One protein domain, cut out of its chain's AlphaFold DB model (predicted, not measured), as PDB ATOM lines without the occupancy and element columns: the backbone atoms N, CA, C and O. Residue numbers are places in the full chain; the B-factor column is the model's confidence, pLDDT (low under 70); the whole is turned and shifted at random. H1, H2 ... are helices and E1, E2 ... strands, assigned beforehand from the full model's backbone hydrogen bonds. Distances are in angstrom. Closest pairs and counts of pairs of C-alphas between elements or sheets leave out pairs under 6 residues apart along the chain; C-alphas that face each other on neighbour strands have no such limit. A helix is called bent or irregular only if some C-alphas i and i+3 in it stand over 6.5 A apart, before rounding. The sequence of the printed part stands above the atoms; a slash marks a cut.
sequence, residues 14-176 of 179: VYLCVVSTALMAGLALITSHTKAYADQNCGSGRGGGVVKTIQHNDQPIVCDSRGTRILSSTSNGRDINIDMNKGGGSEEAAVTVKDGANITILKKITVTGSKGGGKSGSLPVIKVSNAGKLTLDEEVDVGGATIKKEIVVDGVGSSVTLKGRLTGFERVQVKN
ATOM      1  N   VAL A  14     -30.813 -36.694  11.628       50.31
ATOM      2  CA  VAL A  14     -29.568 -37.455  11.863       50.31
ATOM      3  C   VAL A  14     -28.877 -37.816  10.546       50.31
ATOM      4  O   VAL A  14     -27.654 -37.767  10.454       50.31
ATOM      5  N   TYR A  15     -29.643 -38.105   9.490       47.25
ATOM      6  CA  TYR A  15     -29.076 -38.514   8.199       47.25
ATOM      7  C   TYR A  15     -28.335 -37.370   7.491       47.25
ATOM      8  O   TYR A  15     -27.326 -37.593   6.829       47.25
ATOM      9  N   LEU A  16     -28.784 -36.127   7.683       47.53
ATOM     10  CA  LEU A  16     -28.207 -34.954   7.020       47.53
ATOM     11  C   LEU A  16     -26.821 -34.577   7.585       47.53
ATOM     12  O   LEU A  16     -25.971 -34.073   6.848       47.53
ATOM     13  N   CYS A  17     -26.547 -34.904   8.854       52.12
ATOM     14  CA  CYS A  17     -25.228 -34.707   9.467       52.12
ATOM     15  C   CYS A  17     -24.188 -35.727   8.982       52.12
ATOM     16  O   CYS A  17     -23.061 -35.341   8.687       52.12
ATOM     17  N   VAL A  18     -24.553 -37.008   8.865       50.41
ATOM     18  CA  VAL A  18     -23.600 -38.068   8.475       50.41
ATOM     19  C   VAL A  18     -23.228 -37.972   6.991       50.41
ATOM     20  O   VAL A  18     -22.082 -38.207   6.615       50.41
ATOM     21  N   VAL A  19     -24.172 -37.565   6.137       49.62
ATOM     22  CA  VAL A  19     -23.917 -37.393   4.696       49.62
ATOM     23  C   VAL A  19     -23.013 -36.179   4.423       49.62
ATOM     24  O   VAL A  19     -22.191 -36.220   3.509       49.62
ATOM     25  N   SER A  20     -23.091 -35.124   5.243       46.50
ATOM     26  CA  SER A  20     -22.295 -33.898   5.057       46.50
ATOM     27  C   SER A  20     -20.816 -34.068   5.429       46.50
ATOM     28  O   SER A  20     -19.944 -33.508   4.762       46.50
ATOM     29  N   THR A  21     -20.496 -34.865   6.454       51.00
ATOM     30  CA  THR A  21     -19.102 -35.134   6.855       51.00
ATOM     31  C   THR A  21     -18.374 -36.063   5.885       51.00
ATOM     32  O   THR A  21     -17.192 -35.848   5.617       51.00
ATOM     33  N   ALA A  22     -19.064 -37.039   5.287       50.34
ATOM     34  CA  ALA A  22     -18.468 -37.914   4.274       50.34
ATOM     35  C   ALA A  22     -18.110 -37.157   2.978       50.34
ATOM     36  O   ALA A  22     -17.050 -37.389   2.393       50.34
ATOM     37  N   LEU A  23     -18.952 -36.203   2.564       50.00
ATOM     38  CA  LEU A  23     -18.713 -35.371   1.379       50.00
ATOM     39  C   LEU A  23     -17.523 -34.411   1.554       50.00
ATOM     40  O   LEU A  23     -16.765 -34.197   0.609       50.00
ATOM     41  N   MET A  24     -17.306 -33.887   2.765       50.50
ATOM     42  CA  MET A  24     -16.183 -32.982   3.050       50.50
ATOM     43  C   MET A  24     -14.825 -33.697   3.149       50.50
ATOM     44  O   MET A  24     -13.804 -33.118   2.780       50.50
ATOM     45  N   ALA A  25     -14.787 -34.965   3.571       48.44
ATOM     46  CA  ALA A  25     -13.547 -35.749   3.608       48.44
ATOM     47  C   ALA A  25     -13.088 -36.218   2.211       48.44
ATOM     48  O   ALA A  25     -11.886 -36.299   1.950       48.44
ATOM     49  N   GLY A  26     -14.028 -36.473   1.291       44.34
ATOM     50  CA  GLY A  26     -13.718 -36.903  -0.078       44.34
ATOM     51  C   GLY A  26     -12.996 -35.837  -0.912       44.34
ATOM     52  O   GLY A  26     -12.067 -36.158  -1.651       44.34
ATOM     53  N   LEU A  27     -13.353 -34.557  -0.750       42.06
ATOM     54  CA  LEU A  27     -12.669 -33.448  -1.433       42.06
ATOM     55  C   LEU A  27     -11.288 -33.133  -0.822       42.06
ATOM     56  O   LEU A  27     -10.367 -32.709  -1.525       42.06
ATOM     57  N   ALA A  28     -11.124 -33.345   0.486       46.25
ATOM     58  CA  ALA A  28      -9.876 -33.058   1.192       46.25
ATOM     59  C   ALA A  28      -8.733 -34.015   0.801       46.25
ATOM     60  O   ALA A  28      -7.584 -33.583   0.713       46.25
ATOM     61  N   LEU A  29      -9.036 -35.287   0.516       40.62
ATOM     62  CA  LEU A  29      -8.038 -36.292   0.118       40.62
ATOM     63  C   LEU A  29      -7.437 -36.022  -1.270       40.62
ATOM     64  O   LEU A  29      -6.230 -36.130  -1.445       40.62
ATOM     65  N   ILE A  30      -8.233 -35.586  -2.250       45.81
ATOM     66  CA  ILE A  30      -7.724 -35.316  -3.610       45.81
ATOM     67  C   ILE A  30      -6.844 -34.052  -3.629       45.81
ATOM     68  O   ILE A  30      -5.824 -33.995  -4.312       45.81
ATOM     69  N   THR A  31      -7.194 -33.046  -2.821       45.12
ATOM     70  CA  THR A  31      -6.473 -31.760  -2.756       45.12
ATOM     71  C   THR A  31      -5.197 -31.789  -1.913       45.12
ATOM     72  O   THR A  31      -4.388 -30.864  -1.997       45.12
ATOM     73  N   SER A  32      -4.984 -32.821  -1.092       36.66
ATOM     74  CA  SER A  32      -3.786 -32.923  -0.247       36.66
ATOM     75  C   SER A  32      -2.586 -33.506  -0.993       36.66
ATOM     76  O   SER A  32      -1.461 -33.068  -0.751       36.66
ATOM     77  N   HIS A  33      -2.803 -34.399  -1.962       40.56
ATOM     78  CA  HIS A  33      -1.717 -34.902  -2.808       40.56
ATOM     79  C   HIS A  33      -1.160 -33.806  -3.725       40.56
ATOM     80  O   HIS A  33       0.050 -33.620  -3.782       40.56
ATOM     81  N   THR A  34      -2.015 -33.004  -4.362       44.78
ATOM     82  CA  THR A  34      -1.577 -31.908  -5.246       44.78
ATOM     83  C   THR A  34      -0.819 -30.811  -4.493       44.78
ATOM     84  O   THR A  34       0.204 -30.325  -4.980       44.78
ATOM     85  N   LYS A  35      -1.245 -30.485  -3.264       43.53
ATOM     86  CA  LYS A  35      -0.532 -29.542  -2.389       43.53
ATOM     87  C   LYS A  35       0.824 -30.054  -1.919       43.53
ATOM     88  O   LYS A  35       1.762 -29.268  -1.873       43.53
ATOM     89  N   ALA A  36       0.953 -31.342  -1.598       43.28
ATOM     90  CA  ALA A  36       2.235 -31.904  -1.171       43.28
ATOM     91  C   ALA A  36       3.303 -31.774  -2.272       43.28
ATOM     92  O   ALA A  36       4.434 -31.398  -1.977       43.28
ATOM     93  N   TYR A  37       2.939 -31.989  -3.541       46.06
ATOM     94  CA  TYR A  37       3.872 -31.841  -4.667       46.06
ATOM     95  C   TYR A  37       4.181 -30.383  -5.001       46.06
ATOM     96  O   TYR A  37       5.336 -30.045  -5.280       46.06
ATOM     97  N   ALA A  38       3.179 -29.502  -4.926       48.12
ATOM     98  CA  ALA A  38       3.398 -28.074  -5.108       48.12
ATOM     99  C   ALA A  38       4.312 -27.488  -4.019       48.12
ATOM    100  O   ALA A  38       5.214 -26.700  -4.315       48.12
ATOM    101  N   ASP A  39       4.171 -27.954  -2.777       51.34
ATOM    102  CA  ASP A  39       5.046 -27.587  -1.663       51.34
ATOM    103  C   ASP A  39       6.435 -28.247  -1.735       51.34
ATOM    104  O   ASP A  39       7.404 -27.690  -1.221       51.34
ATOM    105  N   GLN A  40       6.591 -29.388  -2.405       55.56
ATOM    106  CA  GLN A  40       7.894 -30.053  -2.549       55.56
ATOM    107  C   GLN A  40       8.726 -29.508  -3.716       55.56
ATOM    108  O   GLN A  40       9.934 -29.318  -3.569       55.56
ATOM    109  N   ASN A  41       8.098 -29.208  -4.856       60.78
ATOM    110  CA  ASN A  41       8.797 -28.706  -6.044       60.78
ATOM    111  C   ASN A  41       8.868 -27.179  -6.073       60.78
ATOM    112  O   ASN A  41       9.844 -26.614  -6.571       60.78
ATOM    113  N   CYS A  42       7.864 -26.507  -5.504       65.38
ATOM    114  CA  CYS A  42       7.795 -25.055  -5.490       65.38
ATOM    115  C   CYS A  42       7.798 -24.492  -4.050       65.38
ATOM    116  O   CYS A  42       8.363 -23.420  -3.859       65.38
ATOM    117  N   GLY A  43       7.287 -25.168  -3.017       54.78
ATOM    118  CA  GLY A  43       7.295 -24.672  -1.625       54.78
ATOM    119  C   GLY A  43       6.092 -23.808  -1.240       54.78
ATOM    120  O   GLY A  43       5.558 -23.079  -2.065       54.78
ATOM    121  N   SER A  44       5.737 -23.793   0.047       49.16
ATOM    122  CA  SER A  44       4.704 -22.924   0.651       49.16
ATOM    123  C   SER A  44       5.240 -21.566   1.153       49.16
ATOM    124  O   SER A  44       4.571 -20.828   1.876       49.16
ATOM    125  N   GLY A  45       6.472 -21.195   0.790       45.88
ATOM    126  CA  GLY A  45       7.165 -20.049   1.383       45.88
ATOM    127  C   GLY A  45       6.690 -18.684   0.867       45.88
ATOM    128  O   GLY A  45       6.859 -18.378  -0.311       45.88
ATOM    129  N   ARG A  46       6.217 -17.822   1.781       44.03
ATOM    130  CA  ARG A  46       5.969 -16.367   1.621       44.03
ATOM    131  C   ARG A  46       7.246 -15.521   1.389       44.03
ATOM    132  O   ARG A  46       7.263 -14.335   1.701       44.03
ATOM    133  N   GLY A  47       8.323 -16.104   0.867       41.41
ATOM    134  CA  GLY A  47       9.608 -15.429   0.661       41.41
ATOM    135  C   GLY A  47       9.945 -15.324  -0.822       41.41
ATOM    136  O   GLY A  47      10.022 -16.341  -1.507       41.41
ATOM    137  N   GLY A  48      10.127 -14.105  -1.329       41.38
ATOM    138  CA  GLY A  48      10.616 -13.878  -2.688       41.38
ATOM    139  C   GLY A  48      12.094 -14.250  -2.824       41.38
ATOM    140  O   GLY A  48      12.878 -13.984  -1.917       41.38
ATOM    141  N   GLY A  49      12.476 -14.854  -3.954       50.22
ATOM    142  CA  GLY A  49      13.884 -15.085  -4.305       50.22
ATOM    143  C   GLY A  49      14.501 -16.363  -3.733       50.22
ATOM    144  O   GLY A  49      15.720 -16.463  -3.638       50.22
ATOM    145  N   VAL A  50      13.687 -17.349  -3.349       59.78
ATOM    146  CA  VAL A  50      14.204 -18.613  -2.812       59.78
ATOM    147  C   VAL A  50      14.627 -19.530  -3.961       59.78
ATOM    148  O   VAL A  50      13.808 -19.922  -4.796       59.78
ATOM    149  N   VAL A  51      15.912 -19.883  -3.978       56.56
ATOM    150  CA  VAL A  51      16.444 -20.984  -4.786       56.56
ATOM    151  C   VAL A  51      15.967 -22.298  -4.172       56.56
ATOM    152  O   VAL A  51      16.147 -22.526  -2.972       56.56
ATOM    153  N   LYS A  52      15.325 -23.154  -4.969       65.25
ATOM    154  CA  LYS A  52      14.801 -24.441  -4.502       65.25
ATOM    155  C   LYS A  52      15.423 -25.608  -5.249       65.25
ATOM    156  O   LYS A  52      15.639 -25.560  -6.457       65.25
ATOM    157  N   THR A  53      15.659 -26.661  -4.474       58.28
ATOM    158  CA  THR A  53      16.131 -27.949  -4.957       58.28
ATOM    159  C   THR A  53      14.938 -28.872  -5.153       58.28
ATOM    160  O   THR A  53      14.212 -29.133  -4.195       58.28
ATOM    161  N   ILE A  54      14.759 -29.388  -6.366       64.00
ATOM    162  CA  ILE A  54      13.724 -30.383  -6.659       64.00
ATOM    163  C   ILE A  54      14.082 -31.686  -5.933       64.00
ATOM    164  O   ILE A  54      15.167 -32.250  -6.132       64.00
ATOM    165  N   GLN A  55      13.182 -32.135  -5.053       59.72
ATOM    166  CA  GLN A  55      13.350 -33.372  -4.281       59.72
ATOM    167  C   GLN A  55      12.998 -34.611  -5.114       59.72
ATOM    168  O   GLN A  55      13.701 -35.619  -5.027       59.72
ATOM    169  N   HIS A  56      11.974 -34.507  -5.966       64.62
ATOM    170  CA  HIS A  56      11.510 -35.577  -6.847       64.62
ATOM    171  C   HIS A  56      11.697 -35.174  -8.306       64.62
ATOM    172  O   HIS A  56      10.940 -34.375  -8.849       64.62
ATOM    173  N   ASN A  57      12.738 -35.717  -8.937       69.12
ATOM    174  CA  ASN A  57      13.080 -35.388 -10.322       69.12
ATOM    175  C   ASN A  57      12.309 -36.199 -11.348       69.12
ATOM    176  O   ASN A  57      12.620 -36.052 -12.517       69.12
ATOM    177  N   ASP A  58      11.382 -37.051 -10.921       74.62
ATOM    178  CA  ASP A  58      10.625 -37.992 -11.742       74.62
ATOM    179  C   ASP A  58       9.120 -37.702 -11.770       74.62
ATOM    180  O   ASP A  58       8.353 -38.516 -12.272       74.62
ATOM    181  N   GLN A  59       8.687 -36.548 -11.253       77.88
ATOM    182  CA  GLN A  59       7.275 -36.199 -11.073       77.88
ATOM    183  C   GLN A  59       6.950 -34.799 -11.624       77.88
ATOM    184  O   GLN A  59       7.860 -33.977 -11.762       77.88
ATOM    185  N   PRO A  60       5.668 -34.503 -11.931       81.81
ATOM    186  CA  PRO A  60       5.257 -33.192 -12.429       81.81
ATOM    187  C   PRO A  60       5.629 -32.027 -11.498       81.81
ATOM    188  O   PRO A  60       5.545 -32.118 -10.270       81.81
ATOM    189  N   ILE A  61       5.988 -30.891 -12.092       83.25
ATOM    190  CA  ILE A  61       6.249 -29.633 -11.389       83.25
ATOM    191  C   ILE A  61       4.968 -28.806 -11.405       83.25
ATOM    192  O   ILE A  61       4.521 -28.374 -12.464       83.25
ATOM    193  N   VAL A  62       4.394 -28.539 -10.235       83.75
ATOM    194  CA  VAL A  62       3.170 -27.741 -10.103       83.75
ATOM    195  C   VAL A  62       3.441 -26.581  -9.156       83.75
ATOM    196  O   VAL A  62       3.658 -26.792  -7.974       83.75
ATOM    197  N   CYS A  63       3.429 -25.349  -9.657       84.94
ATOM    198  CA  CYS A  63       3.572 -24.151  -8.837       84.94
ATOM    199  C   CYS A  63       2.269 -23.347  -8.864       84.94
ATOM    200  O   CYS A  63       1.901 -22.798  -9.903       84.94
ATOM    201  N   ASP A  64       1.588 -23.258  -7.723       81.62
ATOM    202  CA  ASP A  64       0.262 -22.643  -7.574       81.62
ATOM    203  C   ASP A  64       0.196 -21.549  -6.496       81.62
ATOM    204  O   ASP A  64      -0.876 -21.063  -6.137       81.62
ATOM    205  N   SER A  65       1.348 -21.139  -5.968       76.12
ATOM    206  CA  SER A  65       1.442 -20.080  -4.969       76.12
ATOM    207  C   SER A  65       2.181 -18.866  -5.518       76.12
ATOM    208  O   SER A  65       3.220 -18.978  -6.169       76.12
ATOM    209  N   ARG A  66       1.648 -17.675  -5.214       78.25
ATOM    210  CA  ARG A  66       2.272 -16.390  -5.558       78.25
ATOM    211  C   ARG A  66       3.702 -16.326  -5.020       78.25
ATOM    212  O   ARG A  66       3.940 -16.610  -3.847       78.25
ATOM    213  N   GLY A  67       4.630 -15.872  -5.858       77.50
ATOM    214  CA  GLY A  67       6.025 -15.651  -5.478       77.50
ATOM    215  C   GLY A  67       7.001 -15.919  -6.617       77.50
ATOM    216  O   GLY A  67       6.667 -16.603  -7.581       77.50
ATOM    217  N   THR A  68       8.215 -15.377  -6.491       79.12
ATOM    218  CA  THR A  68       9.307 -15.605  -7.448       79.12
ATOM    219  C   THR A  68      10.235 -16.697  -6.940       79.12
ATOM    220  O   THR A  68      10.733 -16.595  -5.812       79.12
ATOM    221  N   ARG A  69      10.487 -17.715  -7.767       78.19
ATOM    222  CA  ARG A  69      11.316 -18.876  -7.424       78.19
ATOM    223  C   ARG A  69      12.244 -19.252  -8.567       78.19
ATOM    224  O   ARG A  69      11.889 -19.130  -9.740       78.19
ATOM    225  N   ILE A  70      13.421 -19.738  -8.196       79.62
ATOM    226  CA  ILE A  70      14.424 -20.238  -9.133       79.62
ATOM    227  C   ILE A  70      14.663 -21.712  -8.812       79.62
ATOM    228  O   ILE A  70      15.078 -22.061  -7.707       79.62
ATOM    229  N   LEU A  71      14.388 -22.575  -9.784       78.25
ATOM    230  CA  LEU A  71      14.690 -23.999  -9.746       78.25
ATOM    231  C   LEU A  71      16.051 -24.194 -10.420       78.25
ATOM    232  O   LEU A  71      16.141 -24.335 -11.640       78.25
ATOM    233  N   SER A  72      17.121 -24.108  -9.625       67.38
ATOM    234  CA  SER A  72      18.508 -24.188 -10.112       67.38
ATOM    235  C   SER A  72      19.219 -25.487  -9.752       67.38
ATOM    236  O   SER A  72      20.351 -25.703 -10.181       67.38
ATOM    237  N   SER A  73      18.601 -26.344  -8.942       59.56
ATOM    238  CA  SER A  73      19.209 -27.586  -8.474       59.56
ATOM    239  C   SER A  73      18.182 -28.704  -8.378       59.56
ATOM    240  O   SER A  73      17.015 -28.512  -8.045       59.56
ATOM    241  N   THR A  74      18.660 -29.911  -8.628       60.97
ATOM    242  CA  THR A  74      18.039 -31.149  -8.168       60.97
ATOM    243  C   THR A  74      18.881 -31.673  -7.008       60.97
ATOM    244  O   THR A  74      20.040 -31.270  -6.871       60.97
ATOM    245  N   SER A  75      18.347 -32.543  -6.145       54.47
ATOM    246  CA  SER A  75      19.090 -33.071  -4.978       54.47
ATOM    247  C   SER A  75      20.455 -33.690  -5.321       54.47
ATOM    248  O   SER A  75      21.315 -33.791  -4.455       54.47
ATOM    249  N   ASN A  76      20.678 -34.030  -6.595       55.78
ATOM    250  CA  ASN A  76      21.915 -34.607  -7.118       55.78
ATOM    251  C   ASN A  76      22.652 -33.702  -8.130       55.78
ATOM    252  O   ASN A  76      23.520 -34.194  -8.843       55.78
ATOM    253  N   GLY A  77      22.269 -32.427  -8.276       59.91
ATOM    254  CA  GLY A  77      22.886 -31.478  -9.220       59.91
ATOM    255  C   GLY A  77      22.663 -31.770 -10.716       59.91
ATOM    256  O   GLY A  77      23.242 -31.086 -11.557       59.91
ATOM    257  N   ARG A  78      21.828 -32.762 -11.043       67.44
ATOM    258  CA  ARG A  78      21.531 -33.264 -12.398       67.44
ATOM    259  C   ARG A  78      20.337 -32.554 -13.051       67.44
ATOM    260  O   ARG A  78      19.638 -31.793 -12.381       67.44
ATOM    261  N   ASP A  79      20.114 -32.848 -14.329       83.69
ATOM    262  CA  ASP A  79      18.919 -32.490 -15.106       83.69
ATOM    263  C   ASP A  79      17.612 -32.954 -14.434       83.69
ATOM    264  O   ASP A  79      17.605 -33.844 -13.575       83.69
ATOM    265  N   ILE A  80      16.498 -32.342 -14.835       84.50
ATOM    266  CA  ILE A  80      15.147 -32.646 -14.355       84.50
ATOM    267  C   ILE A  80      14.515 -33.654 -15.323       84.50
ATOM    268  O   ILE A  80      14.384 -33.354 -16.504       84.50
ATOM    269  N   ASN A  81      14.087 -34.826 -14.846       87.19
ATOM    270  CA  ASN A  81      13.627 -35.931 -15.698       87.19
ATOM    271  C   ASN A  81      12.207 -36.386 -15.344       87.19
ATOM    272  O   ASN A  81      12.018 -37.425 -14.720       87.19
ATOM    273  N   ILE A  82      11.203 -35.627 -15.763       85.12
ATOM    274  CA  ILE A  82       9.800 -35.858 -15.416       85.12
ATOM    275  C   ILE A  82       9.285 -37.119 -16.126       85.12
ATOM    276  O   ILE A  82       9.154 -37.134 -17.349       85.12
ATOM    277  N   ASP A  83       8.938 -38.151 -15.356       84.81
ATOM    278  CA  ASP A  83       8.254 -39.343 -15.858       84.81
ATOM    279  C   ASP A  83       6.767 -39.239 -15.519       84.81
ATOM    280  O   ASP A  83       6.334 -39.445 -14.381       84.81
ATOM    281  N   MET A  84       5.955 -38.945 -16.532       79.62
ATOM    282  CA  MET A  84       4.513 -38.780 -16.357       79.62
ATOM    283  C   MET A  84       3.850 -40.041 -15.788       79.62
ATOM    284  O   MET A  84       2.831 -39.942 -15.113       79.62
ATOM    285  N   ASN A  85       4.439 -41.229 -15.966       79.31
ATOM    286  CA  ASN A  85       3.885 -42.477 -15.434       79.31
ATOM    287  C   ASN A  85       4.001 -42.599 -13.907       79.31
ATOM    288  O   ASN A  85       3.208 -43.325 -13.295       79.31
ATOM    289  N   LYS A  86       4.964 -41.891 -13.303       73.50
ATOM    290  CA  LYS A  86       5.274 -41.943 -11.867       73.50
ATOM    291  C   LYS A  86       4.570 -40.864 -11.044       73.50
ATOM    292  O   LYS A  86       4.563 -40.954  -9.818       73.50
ATOM    293  N   GLY A  87       3.941 -39.884 -11.694       61.78
ATOM    294  CA  GLY A  87       3.158 -38.842 -11.031       61.78
ATOM    295  C   GLY A  87       1.905 -39.376 -10.317       61.78
ATOM    296  O   GLY A  87       1.204 -40.258 -10.826       61.78
ATOM    297  N   GLY A  88       1.630 -38.826  -9.127       47.44
ATOM    298  CA  GLY A  88       0.474 -39.158  -8.278       47.44
ATOM    299  C   GLY A  88      -0.789 -38.319  -8.526       47.44
ATOM    300  O   GLY A  88      -1.816 -38.585  -7.908       47.44
ATOM    301  N   GLY A  89      -0.736 -37.329  -9.419       55.34
ATOM    302  CA  GLY A  89      -1.880 -36.513  -9.834       55.34
ATOM    303  C   GLY A  89      -2.301 -36.868 -11.256       55.34
ATOM    304  O   GLY A  89      -1.466 -36.962 -12.154       55.34
ATOM    305  N   SER A  90      -3.585 -37.153 -11.461       54.16
ATOM    306  CA  SER A  90      -4.119 -37.533 -12.770       54.16
ATOM    307  C   SER A  90      -4.414 -36.343 -13.684       54.16
ATOM    308  O   SER A  90      -4.760 -36.584 -14.831       54.16
ATOM    309  N   GLU A  91      -4.288 -35.091 -13.235       60.12
ATOM    310  CA  GLU A  91      -4.883 -33.936 -13.933       60.12
ATOM    311  C   GLU A  91      -3.881 -32.841 -14.333       60.12
ATOM    312  O   GLU A  91      -4.263 -31.812 -14.898       60.12
ATOM    313  N   GLU A  92      -2.589 -33.042 -14.077       72.50
ATOM    314  CA  GLU A  92      -1.582 -31.993 -14.210       72.50
ATOM    315  C   GLU A  92      -0.633 -32.199 -15.401       72.50
ATOM    316  O   GLU A  92      -0.201 -33.307 -15.719       72.50
ATOM    317  N   ALA A  93      -0.297 -31.092 -16.074       85.56
ATOM    318  CA  ALA A  93       0.769 -31.043 -17.072       85.56
ATOM    319  C   ALA A  93       2.130 -31.331 -16.417       85.56
ATOM    320  O   ALA A  93       2.290 -31.097 -15.217       85.56
ATOM    321  N   ALA A  94       3.128 -31.751 -17.205       86.75
ATOM    322  CA  ALA A  94       4.487 -31.987 -16.705       86.75
ATOM    323  C   ALA A  94       5.041 -30.757 -15.968       86.75
ATOM    324  O   ALA A  94       5.634 -30.885 -14.900       86.75
ATOM    325  N   VAL A  95       4.787 -29.561 -16.505       88.81
ATOM    326  CA  VAL A  95       5.029 -28.293 -15.815       88.81
ATOM    327  C   VAL A  95       3.743 -27.477 -15.799       88.81
ATOM    328  O   VAL A  95       3.225 -27.088 -16.846       88.81
ATOM    329  N   THR A  96       3.240 -27.176 -14.607       89.12
ATOM    330  CA  THR A  96       2.078 -26.318 -14.380       89.12
ATOM    331  C   THR A  96       2.486 -25.108 -13.547       89.12
ATOM    332  O   THR A  96       2.944 -25.260 -12.419       89.12
ATOM    333  N   VAL A  97       2.288 -23.897 -14.070       89.94
ATOM    334  CA  VAL A  97       2.517 -22.642 -13.333       89.94
ATOM    335  C   VAL A  97       1.235 -21.823 -13.329       89.94
ATOM    336  O   VAL A  97       0.709 -21.473 -14.387       89.94
ATOM    337  N   LYS A  98       0.711 -21.513 -12.146       89.50
ATOM    338  CA  LYS A  98      -0.545 -20.776 -12.001       89.50
ATOM    339  C   LYS A  98      -0.550 -19.817 -10.813       89.50
ATOM    340  O   LYS A  98       0.402 -19.740 -10.044       89.50
ATOM    341  N   ASP A  99      -1.632 -19.054 -10.718       88.81
ATOM    342  CA  ASP A  99      -2.004 -18.215  -9.576       88.81
ATOM    343  C   ASP A  99      -0.941 -17.169  -9.185       88.81
ATOM    344  O   ASP A  99      -0.700 -16.888  -8.011       88.81
ATOM    345  N   GLY A 100      -0.314 -16.549 -10.190       86.75
ATOM    346  CA  GLY A 100       0.695 -15.500 -10.011       86.75
ATOM    347  C   GLY A 100       2.080 -16.002  -9.589       86.75
ATOM    348  O   GLY A 100       2.917 -15.195  -9.174       86.75
ATOM    349  N   ALA A 101       2.333 -17.311  -9.655       87.69
ATOM    350  CA  ALA A 101       3.670 -17.872  -9.486       87.69
ATOM    351  C   ALA A 101       4.613 -17.375 -10.597       87.69
ATOM    352  O   ALA A 101       4.224 -17.315 -11.759       87.69
ATOM    353  N   ASN A 102       5.858 -17.041 -10.259       89.06
ATOM    354  CA  ASN A 102       6.895 -16.643 -11.211       89.06
ATOM    355  C   ASN A 102       8.112 -17.559 -11.058       89.06
ATOM    356  O   ASN A 102       8.856 -17.465 -10.083       89.06
ATOM    357  N   ILE A 103       8.287 -18.474 -12.002       87.62
ATOM    358  CA  ILE A 103       9.212 -19.598 -11.897       87.62
ATOM    359  C   ILE A 103      10.269 -19.485 -12.982       87.62
ATOM    360  O   ILE A 103       9.949 -19.345 -14.157       87.62
ATOM    361  N   THR A 104      11.534 -19.583 -12.593       88.88
ATOM    362  CA  THR A 104      12.659 -19.727 -13.522       88.88
ATOM    363  C   THR A 104      13.291 -21.094 -13.329       88.88
ATOM    364  O   THR A 104      13.670 -21.428 -12.209       88.88
ATOM    365  N   ILE A 105      13.416 -21.878 -14.395       87.62
ATOM    366  CA  ILE A 105      14.063 -23.192 -14.379       87.62
ATOM    367  C   ILE A 105      15.391 -23.077 -15.124       87.62
ATOM    368  O   ILE A 105      15.410 -22.784 -16.318       87.62
ATOM    369  N   LEU A 106      16.493 -23.288 -14.399       86.75
ATOM    370  CA  LEU A 106      17.870 -23.152 -14.902       86.75
ATOM    371  C   LEU A 106      18.500 -24.501 -15.282       86.75
ATOM    372  O   LEU A 106      19.718 -24.650 -15.265       86.75
ATOM    373  N   LYS A 107      17.682 -25.531 -15.497       86.19
ATOM    374  CA  LYS A 107      18.136 -26.899 -15.755       86.19
ATOM    375  C   LYS A 107      17.403 -27.480 -16.940       86.19
ATOM    376  O   LYS A 107      16.239 -27.144 -17.163       86.19
ATOM    377  N   LYS A 108      18.085 -28.383 -17.646       89.19
ATOM    378  CA  LYS A 108      17.470 -29.155 -18.713       89.19
ATOM    379  C   LYS A 108      16.306 -29.965 -18.149       89.19
ATOM    380  O   LYS A 108      16.429 -30.578 -17.086       89.19
ATOM    381  N   ILE A 109      15.189 -29.949 -18.864       89.94
ATOM    382  CA  ILE A 109      14.000 -30.736 -18.547       89.94
ATOM    383  C   ILE A 109      13.851 -31.806 -19.621       89.94
ATOM    384  O   ILE A 109      13.730 -31.491 -20.799       89.94
ATOM    385  N   THR A 110      13.798 -33.065 -19.211       91.31
ATOM    386  CA  THR A 110      13.393 -34.177 -20.068       91.31
ATOM    387  C   THR A 110      12.041 -34.675 -19.586       91.31
ATOM    388  O   THR A 110      11.885 -34.976 -18.404       91.31
ATOM    389  N   VAL A 111      11.060 -34.761 -20.479       88.44
ATOM    390  CA  VAL A 111       9.722 -35.281 -20.171       88.44
ATOM    391  C   VAL A 111       9.501 -36.582 -20.924       88.44
ATOM    392  O   VAL A 111       9.636 -36.640 -22.150       88.44
ATOM    393  N   THR A 112       9.130 -37.627 -20.192       89.00
ATOM    394  CA  THR A 112       8.825 -38.948 -20.741       89.00
ATOM    395  C   THR A 112       7.492 -39.478 -20.226       89.00
ATOM    396  O   THR A 112       6.906 -38.968 -19.269       89.00
ATOM    397  N   GLY A 113       6.995 -40.522 -20.887       83.25
ATOM    398  CA  GLY A 113       5.824 -41.257 -20.434       83.25
ATOM    399  C   GLY A 113       4.502 -40.734 -20.984       83.25
ATOM    400  O   GLY A 113       4.447 -39.861 -21.854       83.25
ATOM    401  N   SER A 114       3.426 -41.351 -20.500       75.06
ATOM    402  CA  SER A 114       2.133 -41.354 -21.196       75.06
ATOM    403  C   SER A 114       0.955 -40.999 -20.301       75.06
ATOM    404  O   SER A 114      -0.142 -40.715 -20.781       75.06
ATOM    405  N   LYS A 115       1.157 -41.043 -18.984       66.75
ATOM    406  CA  LYS A 115       0.090 -40.905 -17.997       66.75
ATOM    407  C   LYS A 115      -0.181 -39.426 -17.688       66.75
ATOM    408  O   LYS A 115       0.325 -38.870 -16.726       66.75
ATOM    409  N   GLY A 116      -1.011 -38.800 -18.518       55.00
ATOM    410  CA  GLY A 116      -1.912 -37.715 -18.112       55.00
ATOM    411  C   GLY A 116      -3.313 -38.322 -18.013       55.00
ATOM    412  O   GLY A 116      -3.838 -38.806 -19.013       55.00
ATOM    413  N   GLY A 117      -3.857 -38.459 -16.807       43.62
ATOM    414  CA  GLY A 117      -4.987 -39.346 -16.526       43.62
ATOM    415  C   GLY A 117      -6.372 -38.774 -16.861       43.62
ATOM    416  O   GLY A 117      -6.623 -37.586 -16.744       43.62
ATOM    417  N   GLY A 118      -7.300 -39.676 -17.205       41.00
ATOM    418  CA  GLY A 118      -8.746 -39.494 -17.020       41.00
ATOM    419  C   GLY A 118      -9.487 -38.632 -18.051       41.00
ATOM    420  O   GLY A 118      -9.414 -37.415 -18.034       41.00
ATOM    421  N   LYS A 119     -10.291 -39.273 -18.916       38.38
ATOM    422  CA  LYS A 119     -11.298 -38.641 -19.803       38.38
ATOM    423  C   LYS A 119     -10.849 -37.355 -20.525       38.38
ATOM    424  O   LYS A 119     -11.597 -36.393 -20.587       38.38
ATOM    425  N   SER A 120      -9.661 -37.364 -21.119       39.72
ATOM    426  CA  SER A 120      -9.330 -36.757 -22.422       39.72
ATOM    427  C   SER A 120      -7.809 -36.796 -22.540       39.72
ATOM    428  O   SER A 120      -7.125 -36.200 -21.714       39.72
ATOM    429  N   GLY A 121      -7.261 -37.506 -23.527       49.56
ATOM    430  CA  GLY A 121      -5.816 -37.584 -23.798       49.56
ATOM    431  C   GLY A 121      -5.225 -36.243 -24.251       49.56
ATOM    432  O   GLY A 121      -4.813 -36.093 -25.396       49.56
ATOM    433  N   SER A 122      -5.268 -35.220 -23.395       65.94
ATOM    434  CA  SER A 122      -5.220 -33.823 -23.822       65.94
ATOM    435  C   SER A 122      -4.541 -32.869 -22.832       65.94
ATOM    436  O   SER A 122      -4.779 -31.661 -22.898       65.94
ATOM    437  N   LEU A 123      -3.702 -33.358 -21.922       80.06
ATOM    438  CA  LEU A 123      -2.906 -32.452 -21.096       80.06
ATOM    439  C   LEU A 123      -1.646 -32.026 -21.864       80.06
ATOM    440  O   LEU A 123      -0.958 -32.894 -22.409       80.06
ATOM    441  N   PRO A 124      -1.370 -30.712 -21.955       88.81
ATOM    442  CA  PRO A 124      -0.148 -30.211 -22.563       88.81
ATOM    443  C   PRO A 124       1.062 -30.583 -21.700       88.81
ATOM    444  O   PRO A 124       0.917 -30.830 -20.503       88.81
ATOM    445  N   VAL A 125       2.269 -30.577 -22.267       90.38
ATOM    446  CA  VAL A 125       3.496 -30.726 -21.468       90.38
ATOM    447  C   VAL A 125       3.640 -29.543 -20.516       90.38
ATOM    448  O   VAL A 125       3.960 -29.727 -19.342       90.38
ATOM    449  N   ILE A 126       3.402 -28.330 -21.011       93.06
ATOM    450  CA  ILE A 126       3.538 -27.107 -20.222       93.06
ATOM    451  C   ILE A 126       2.204 -26.377 -20.206       93.06
ATOM    452  O   ILE A 126       1.630 -26.090 -21.258       93.06
ATOM    453  N   LYS A 127       1.732 -26.030 -19.011       92.62
ATOM    454  CA  LYS A 127       0.543 -25.205 -18.802       92.62
ATOM    455  C   LYS A 127       0.874 -24.026 -17.900       92.62
ATOM    456  O   LYS A 127       1.220 -24.199 -16.735       92.62
ATOM    457  N   VAL A 128       0.706 -22.819 -18.419       93.19
ATOM    458  CA  VAL A 128       0.868 -21.580 -17.663       93.19
ATOM    459  C   VAL A 128      -0.444 -20.813 -17.685       93.19
ATOM    460  O   VAL A 128      -0.997 -20.579 -18.755       93.19
ATOM    461  N   SER A 129      -0.971 -20.454 -16.516       93.56
ATOM    462  CA  SER A 129      -2.275 -19.782 -16.422       93.56
ATOM    463  C   SER A 129      -2.394 -18.834 -15.232       93.56
ATOM    464  O   SER A 129      -1.469 -18.751 -14.428       93.56
ATOM    465  N   ASN A 130      -3.502 -18.094 -15.113       91.81
ATOM    466  CA  ASN A 130      -3.830 -17.253 -13.949       91.81
ATOM    467  C   ASN A 130      -2.677 -16.330 -13.496       91.81
ATOM    468  O   ASN A 130      -2.258 -16.362 -12.339       91.81
ATOM    469  N   ALA A 131      -2.124 -15.534 -14.414       91.75
ATOM    470  CA  ALA A 131      -0.969 -14.654 -14.187       91.75
ATOM    471  C   ALA A 131       0.354 -15.362 -13.817       91.75
ATOM    472  O   ALA A 131       1.309 -14.711 -13.388       91.75
ATOM    473  N   GLY A 132       0.428 -16.686 -13.978       91.81
ATOM    474  CA  GLY A 132       1.652 -17.465 -13.817       91.81
ATOM    475  C   GLY A 132       2.706 -17.117 -14.871       91.81
ATOM    476  O   GLY A 132       2.381 -16.887 -16.032       91.81
ATOM    477  N   LYS A 133       3.980 -17.096 -14.491       93.81
ATOM    478  CA  LYS A 133       5.106 -16.774 -15.370       93.81
ATOM    479  C   LYS A 133       6.145 -17.875 -15.287       93.81
ATOM    480  O   LYS A 133       6.549 -18.252 -14.191       93.81
ATOM    481  N   LEU A 134       6.577 -18.377 -16.433       93.56
ATOM    482  CA  LEU A 134       7.586 -19.422 -16.535       93.56
ATOM    483  C   LEU A 134       8.745 -18.928 -17.398       93.56
ATOM    484  O   LEU A 134       8.525 -18.449 -18.503       93.56
ATOM    485  N   THR A 135       9.971 -19.078 -16.912       93.69
ATOM    486  CA  THR A 135      11.198 -18.878 -17.686       93.69
ATOM    487  C   THR A 135      11.950 -20.198 -17.772       93.69
ATOM    488  O   THR A 135      12.243 -20.805 -16.742       93.69
ATOM    489  N   LEU A 136      12.262 -20.632 -18.991       92.44
ATOM    490  CA  LEU A 136      13.065 -21.814 -19.288       92.44
ATOM    491  C   LEU A 136      14.417 -21.353 -19.838       92.44
ATOM    492  O   LEU A 136      14.489 -20.812 -20.946       92.44
ATOM    493  N   ASP A 137      15.466 -21.505 -19.032       90.94
ATOM    494  CA  ASP A 137      16.816 -21.022 -19.362       90.94
ATOM    495  C   ASP A 137      17.602 -22.045 -20.200       90.94
ATOM    496  O   ASP A 137      18.383 -21.670 -21.066       90.94
ATOM    497  N   GLU A 138      17.311 -23.331 -19.999       90.38
ATOM    498  CA  GLU A 138      17.985 -24.480 -20.613       90.38
ATOM    499  C   GLU A 138      17.049 -25.281 -21.539       90.38
ATOM    500  O   GLU A 138      15.888 -24.922 -21.752       90.38
ATOM    501  N   GLU A 139      17.561 -26.368 -22.125       91.81
ATOM    502  CA  GLU A 139      16.800 -27.235 -23.032       91.81
ATOM    503  C   GLU A 139      15.585 -27.906 -22.361       91.81
ATOM    504  O   GLU A 139      15.663 -28.410 -21.243       91.81
ATOM    505  N   VAL A 140      14.471 -27.991 -23.089       92.31
ATOM    506  CA  VAL A 140      13.331 -28.849 -22.752       92.31
ATOM    507  C   VAL A 140      13.119 -29.867 -23.867       92.31
ATOM    508  O   VAL A 140      12.761 -29.501 -24.988       92.31
ATOM    509  N   ASP A 141      13.313 -31.142 -23.545       93.62
ATOM    510  CA  ASP A 141      13.131 -32.277 -24.444       93.62
ATOM    511  C   ASP A 141      11.884 -33.078 -24.058       93.62
ATOM    512  O   ASP A 141      11.772 -33.616 -22.956       93.62
ATOM    513  N   VAL A 142      10.934 -33.163 -24.988       92.06
ATOM    514  CA  VAL A 142       9.681 -33.917 -24.839       92.06
ATOM    515  C   VAL A 142       9.578 -35.058 -25.855       92.06
ATOM    516  O   VAL A 142       8.490 -35.577 -26.121       92.06
ATOM    517  N   GLY A 143      10.700 -35.463 -26.458       90.19
ATOM    518  CA  GLY A 143      10.759 -36.531 -27.454       90.19
ATOM    519  C   GLY A 143      10.151 -37.842 -26.951       90.19
ATOM    520  O   GLY A 143       9.364 -38.463 -27.667       90.19
ATOM    521  N   GLY A 144      10.431 -38.197 -25.693       85.38
ATOM    522  CA  GLY A 144       9.925 -39.409 -25.039       85.38
ATOM    523  C   GLY A 144       8.532 -39.289 -24.412       85.38
ATOM    524  O   GLY A 144       8.047 -40.263 -23.829       85.38
ATOM    525  N   ALA A 145       7.888 -38.122 -24.481       86.25
ATOM    526  CA  ALA A 145       6.523 -37.940 -24.000       86.25
ATOM    527  C   ALA A 145       5.512 -38.452 -25.039       86.25
ATOM    528  O   ALA A 145       5.742 -38.354 -26.244       86.25
ATOM    529  N   THR A 146       4.367 -38.963 -24.591       84.06
ATOM    530  CA  THR A 146       3.233 -39.317 -25.473       84.06
ATOM    531  C   THR A 146       1.951 -38.545 -25.139       84.06
ATOM    532  O   THR A 146       0.915 -38.744 -25.769       84.06
ATOM    533  N   ILE A 147       2.027 -37.619 -24.176       83.75
ATOM    534  CA  ILE A 147       1.015 -36.579 -23.930       83.75
ATOM    535  C   ILE A 147       1.085 -35.481 -25.008       83.75
ATOM    536  O   ILE A 147       1.985 -35.496 -25.849       83.75
ATOM    537  N   LYS A 148       0.174 -34.494 -24.987       88.50
ATOM    538  CA  LYS A 148       0.210 -33.399 -25.969       88.50
ATOM    539  C   LYS A 148       1.498 -32.606 -25.814       88.50
ATOM    540  O   LYS A 148       1.674 -31.899 -24.822       88.50
ATOM    541  N   LYS A 149       2.368 -32.684 -26.818       91.19
ATOM    542  CA  LYS A 149       3.672 -32.012 -26.867       91.19
ATOM    543  C   LYS A 149       3.517 -30.527 -27.160       91.19
ATOM    544  O   LYS A 149       4.041 -30.001 -28.135       91.19
ATOM    545  N   GLU A 150       2.739 -29.848 -26.334       92.25
ATOM    546  CA  GLU A 150       2.404 -28.451 -26.517       92.25
ATOM    547  C   GLU A 150       2.648 -27.624 -25.259       92.25
ATOM    548  O   GLU A 150       2.671 -28.133 -24.133       92.25
ATOM    549  N   ILE A 151       2.814 -26.326 -25.484       94.19
ATOM    550  CA  ILE A 151       2.837 -25.303 -24.443       94.19
ATOM    551  C   ILE A 151       1.517 -24.549 -24.520       94.19
ATOM    552  O   ILE A 151       1.172 -24.029 -25.578       94.19
ATOM    553  N   VAL A 152       0.784 -24.472 -23.415       94.50
ATOM    554  CA  VAL A 152      -0.443 -23.678 -23.305       94.50
ATOM    555  C   VAL A 152      -0.197 -22.529 -22.340       94.50
ATOM    556  O   VAL A 152       0.080 -22.760 -21.164       94.50
ATOM    557  N   VAL A 153      -0.339 -21.300 -22.829       95.69
ATOM    558  CA  VAL A 153      -0.275 -20.072 -22.031       95.69
ATOM    559  C   VAL A 153      -1.640 -19.406 -22.075       95.69
ATOM    560  O   VAL A 153      -2.094 -18.994 -23.140       95.69
ATOM    561  N   ASP A 154      -2.317 -19.332 -20.936       94.31
ATOM    562  CA  ASP A 154      -3.721 -18.933 -20.871       94.31
ATOM    563  C   ASP A 154      -3.983 -17.874 -19.795       94.31
ATOM    564  O   ASP A 154      -3.835 -18.125 -18.600       94.31
ATOM    565  N   GLY A 155      -4.433 -16.697 -20.222       92.88
ATOM    566  CA  GLY A 155      -4.897 -15.641 -19.331       92.88
ATOM    567  C   GLY A 155      -3.957 -14.443 -19.232       92.88
ATOM    568  O   GLY A 155      -2.750 -14.515 -19.465       92.88
ATOM    569  N   VAL A 156      -4.535 -13.303 -18.861       91.69
ATOM    570  CA  VAL A 156      -3.821 -12.029 -18.760       91.69
ATOM    571  C   VAL A 156      -2.731 -12.100 -17.694       91.69
ATOM    572  O   VAL A 156      -2.943 -12.565 -16.574       91.69
ATOM    573  N   GLY A 157      -1.549 -11.602 -18.051       91.00
ATOM    574  CA  GLY A 157      -0.380 -11.596 -17.175       91.00
ATOM    575  C   GLY A 157       0.353 -12.935 -17.115       91.00
ATOM    576  O   GLY A 157       1.418 -12.983 -16.495       91.00
ATOM    577  N   SER A 158      -0.175 -13.984 -17.758       94.56
ATOM    578  CA  SER A 158       0.534 -15.246 -17.917       94.56
ATOM    579  C   SER A 158       1.552 -15.171 -19.039       94.56
ATOM    580  O   SER A 158       1.257 -14.622 -20.102       94.56
ATOM    581  N   SER A 159       2.743 -15.720 -18.812       95.06
ATOM    582  CA  SER A 159       3.789 -15.692 -19.833       95.06
ATOM    583  C   SER A 159       4.764 -16.857 -19.770       95.06
ATOM    584  O   SER A 159       5.150 -17.275 -18.675       95.06
ATOM    585  N   VAL A 160       5.244 -17.297 -20.932       95.38
ATOM    586  CA  VAL A 160       6.391 -18.209 -21.047       95.38
ATOM    587  C   VAL A 160       7.548 -17.490 -21.734       95.38
ATOM    588  O   VAL A 160       7.423 -16.988 -22.841       95.38
ATOM    589  N   THR A 161       8.702 -17.448 -21.075       95.44
ATOM    590  CA  THR A 161       9.959 -16.957 -21.645       95.44
ATOM    591  C   THR A 161      10.868 -18.141 -21.929       95.44
ATOM    592  O   THR A 161      11.217 -18.898 -21.024       95.44
ATOM    593  N   LEU A 162      11.261 -18.291 -23.188       92.94
ATOM    594  CA  LEU A 162      12.160 -19.340 -23.652       92.94
ATOM    595  C   LEU A 162      13.511 -18.706 -23.976       92.94
ATOM    596  O   LEU A 162      13.587 -17.848 -24.853       92.94
ATOM    597  N   LYS A 163      14.562 -19.106 -23.264       92.12
ATOM    598  CA  LYS A 163      15.951 -18.755 -23.601       92.12
ATOM    599  C   LYS A 163      16.735 -19.971 -24.082       92.12
ATOM    600  O   LYS A 163      17.623 -19.830 -24.915       92.12
ATOM    601  N   GLY A 164      16.381 -21.145 -23.563       88.19
ATOM    602  CA  GLY A 164      16.908 -22.423 -24.012       88.19
ATOM    603  C   GLY A 164      16.205 -22.960 -25.259       88.19
ATOM    604  O   GLY A 164      15.400 -22.290 -25.911       88.19
ATOM    605  N   ARG A 165      16.515 -24.214 -25.594       93.06
ATOM    606  CA  ARG A 165      15.988 -24.909 -26.774       93.06
ATOM    607  C   ARG A 165      14.752 -25.743 -26.432       93.06
ATOM    608  O   ARG A 165      14.725 -26.411 -25.408       93.06
ATOM    609  N   LEU A 166      13.761 -25.768 -27.320       93.00
ATOM    610  CA  LEU A 166      12.640 -26.708 -27.247       93.00
ATOM    611  C   LEU A 166      12.831 -27.837 -28.265       93.00
ATOM    612  O   LEU A 166      12.987 -27.571 -29.458       93.00
ATOM    613  N   THR A 167      12.776 -29.085 -27.807       94.62
ATOM    614  CA  THR A 167      12.941 -30.283 -28.641       94.62
ATOM    615  C   THR A 167      11.720 -31.191 -28.493       94.62
ATOM    616  O   THR A 167      11.285 -31.492 -27.387       94.62
ATOM    617  N   GLY A 168      11.140 -31.618 -29.618       92.00
ATOM    618  CA  GLY A 168      10.000 -32.542 -29.650       92.00
ATOM    619  C   GLY A 168       8.617 -31.901 -29.489       92.00
ATOM    620  O   GLY A 168       7.628 -32.616 -29.583       92.00
ATOM    621  N   PHE A 169       8.517 -30.587 -29.271       92.50
ATOM    622  CA  PHE A 169       7.224 -29.897 -29.221       92.50
ATOM    623  C   PHE A 169       6.564 -29.819 -30.602       92.50
ATOM    624  O   PHE A 169       7.220 -29.571 -31.610       92.50
ATOM    625  N   GLU A 170       5.245 -29.971 -30.627       92.94
ATOM    626  CA  GLU A 170       4.408 -29.917 -31.827       92.94
ATOM    627  C   GLU A 170       3.701 -28.565 -31.975       92.94
ATOM    628  O   GLU A 170       3.338 -28.161 -33.081       92.94
ATOM    629  N   ARG A 171       3.454 -27.863 -30.860       92.81
ATOM    630  CA  ARG A 171       2.601 -26.669 -30.849       92.81
ATOM    631  C   ARG A 171       2.859 -25.754 -29.653       92.81
ATOM    632  O   ARG A 171       3.152 -26.202 -28.551       92.81
ATOM    633  N   VAL A 172       2.617 -24.460 -29.852       93.81
ATOM    634  CA  VAL A 172       2.409 -23.482 -28.775       93.81
ATOM    635  C   VAL A 172       1.018 -22.870 -28.943       93.81
ATOM    636  O   VAL A 172       0.641 -22.470 -30.043       93.81
ATOM    637  N   GLN A 173       0.229 -22.834 -27.870       93.38
ATOM    638  CA  GLN A 173      -1.087 -22.202 -27.816       93.38
ATOM    639  C   GLN A 173      -1.064 -21.047 -26.824       93.38
ATOM    640  O   GLN A 173      -0.820 -21.249 -25.637       93.38
ATOM    641  N   VAL A 174      -1.409 -19.857 -27.300       94.06
ATOM    642  CA  VAL A 174      -1.567 -18.667 -26.464       94.06
ATOM    643  C   VAL A 174      -3.034 -18.250 -26.482       94.06
ATOM    644  O   VAL A 174      -3.642 -18.160 -27.549       94.06
ATOM    645  N   LYS A 175      -3.628 -18.055 -25.302       91.75
ATOM    646  CA  LYS A 175      -5.063 -17.800 -25.107       91.75
ATOM    647  C   LYS A 175      -5.292 -16.659 -24.121       91.75
ATOM    648  O   LYS A 175      -4.459 -16.395 -23.258       91.75
ATOM    649  N   ASN A 176      -6.439 -15.988 -24.259       92.19
ATOM    650  CA  ASN A 176      -6.978 -15.026 -23.289       92.19
ATOM    651  C   ASN A 176      -5.971 -13.965 -22.792       92.19
ATOM    652  O   ASN A 176      -5.968 -13.603 -21.617       92.19
TER     653      ASN A 176
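This is residues 14 to 176 of the 179 residues of an uncharacterized protein of Bartonella bovis 91-4 (UniProt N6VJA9). The chain is wound in stacked turns as a solenoid, and the long helix H1 sticks out to one side with its residues 14 to 29. The strands of the turns stack into two sheets of five parallel strands, face to face, while E4 and E7, continued by residues 140 to 141 and 166 to 167, make a third, smaller side. E1 and E2 lie at one end of the stack, where H1 comes in beside E2, and E11 and E12 lie at the other. The printed part has 163 residues with one named helix followed by twelve named strands, class mixed; the sheets, each parallel throughout, run E1 E3 E6 E9 E11, E2 E5 E8 E10 E12, and E4 E7. The whole is compact, with a radius of gyration of the C-alphas of 16.5 A, yet its outline is elongated, 61 by 36 by 36 A, and the free arm of H1 makes the length.

H1, residues 14 to 41, only grazes the sheet of E2, residues 61 to 63, with its residues 34 to 41; the closest C-alphas of H1 and E2, those of Ala 38 and Val 62, are 5.0 A apart. H1 also only grazes the sheet of E1, residues 50 to 54, with its residues 40 to 41. In H1, 18 of 24 O i to N i+4 pairs are within hydrogen-bond range. E1 is the edge strand beside E3, residues 67 to 74, at 42 degrees, with N 52 and O 70 at 3.0 A. Beyond E3 come E6, residues 101 to 105, with N 69 and O 102 at 2.8 A, then E9, residues 133 to 136, with N 103 and O 133 at 2.8 A, and the other edge strand E11, residues 159 to 162, with N 134 and O 159 at 2.9 A. This sheet is twisted, its strands' lines turning by 70 degrees from edge to edge. In the other sheet E2 is the edge strand beside E5, residues 95 to 97, with N 63 and O 96 at 2.8 A. Next are E8, residues 124 to 129, with N 97 and O 127 at 2.9 A, E10, residues 148 to 154, with N 128 and O 152 at 2.8 A, and the edge strand E12, residues 171 to 175, with N 153 and O 173 at 2.8 A. The two sheets form a sandwich, two sheets face to face: the parts that face each other are 11.4 A centre to centre, with the strands of the one sheet at 22 degrees to those of the other. E4, residues 80 to 83, and E7, residues 109 to 112, are parallel neighbours, with N 82 and O 110 at 2.8 A. Residues 109 to 110 of E7 pair in parallel with residues 140 to 141, and these with residues 166 to 167. E4 and E8 are apart.

H1 begins at C-alpha 14 (-29.568, -37.455, 11.863) and measures 43.2 A; it has a kink of 29 degrees near residue 31. It is neither bent nor irregular, but only just: C-alphas 30 and 33 are 6.1 A apart. E3, the longest strand, measures 19.8 A from C-alpha 67 (6.025, -15.651, -5.478), and E10 measures 15.8 A. E12 ends at C-alpha 175 (-5.063, -17.800, -25.107).

The C-alphas of Val 14 and Arg 165, the two farthest apart, are 61.0 A apart. Without the free residues 14 to 29, the body spans 36 by 36 by 34 A. The printed part has no cut. The links E4 to E5, E7 to E8 and E9 to E10 are long. The mean pLDDT of the printed part is 73.9; residues 14 to 57, 72 to 78, 87 to 91 and 115 to 122 are under 70.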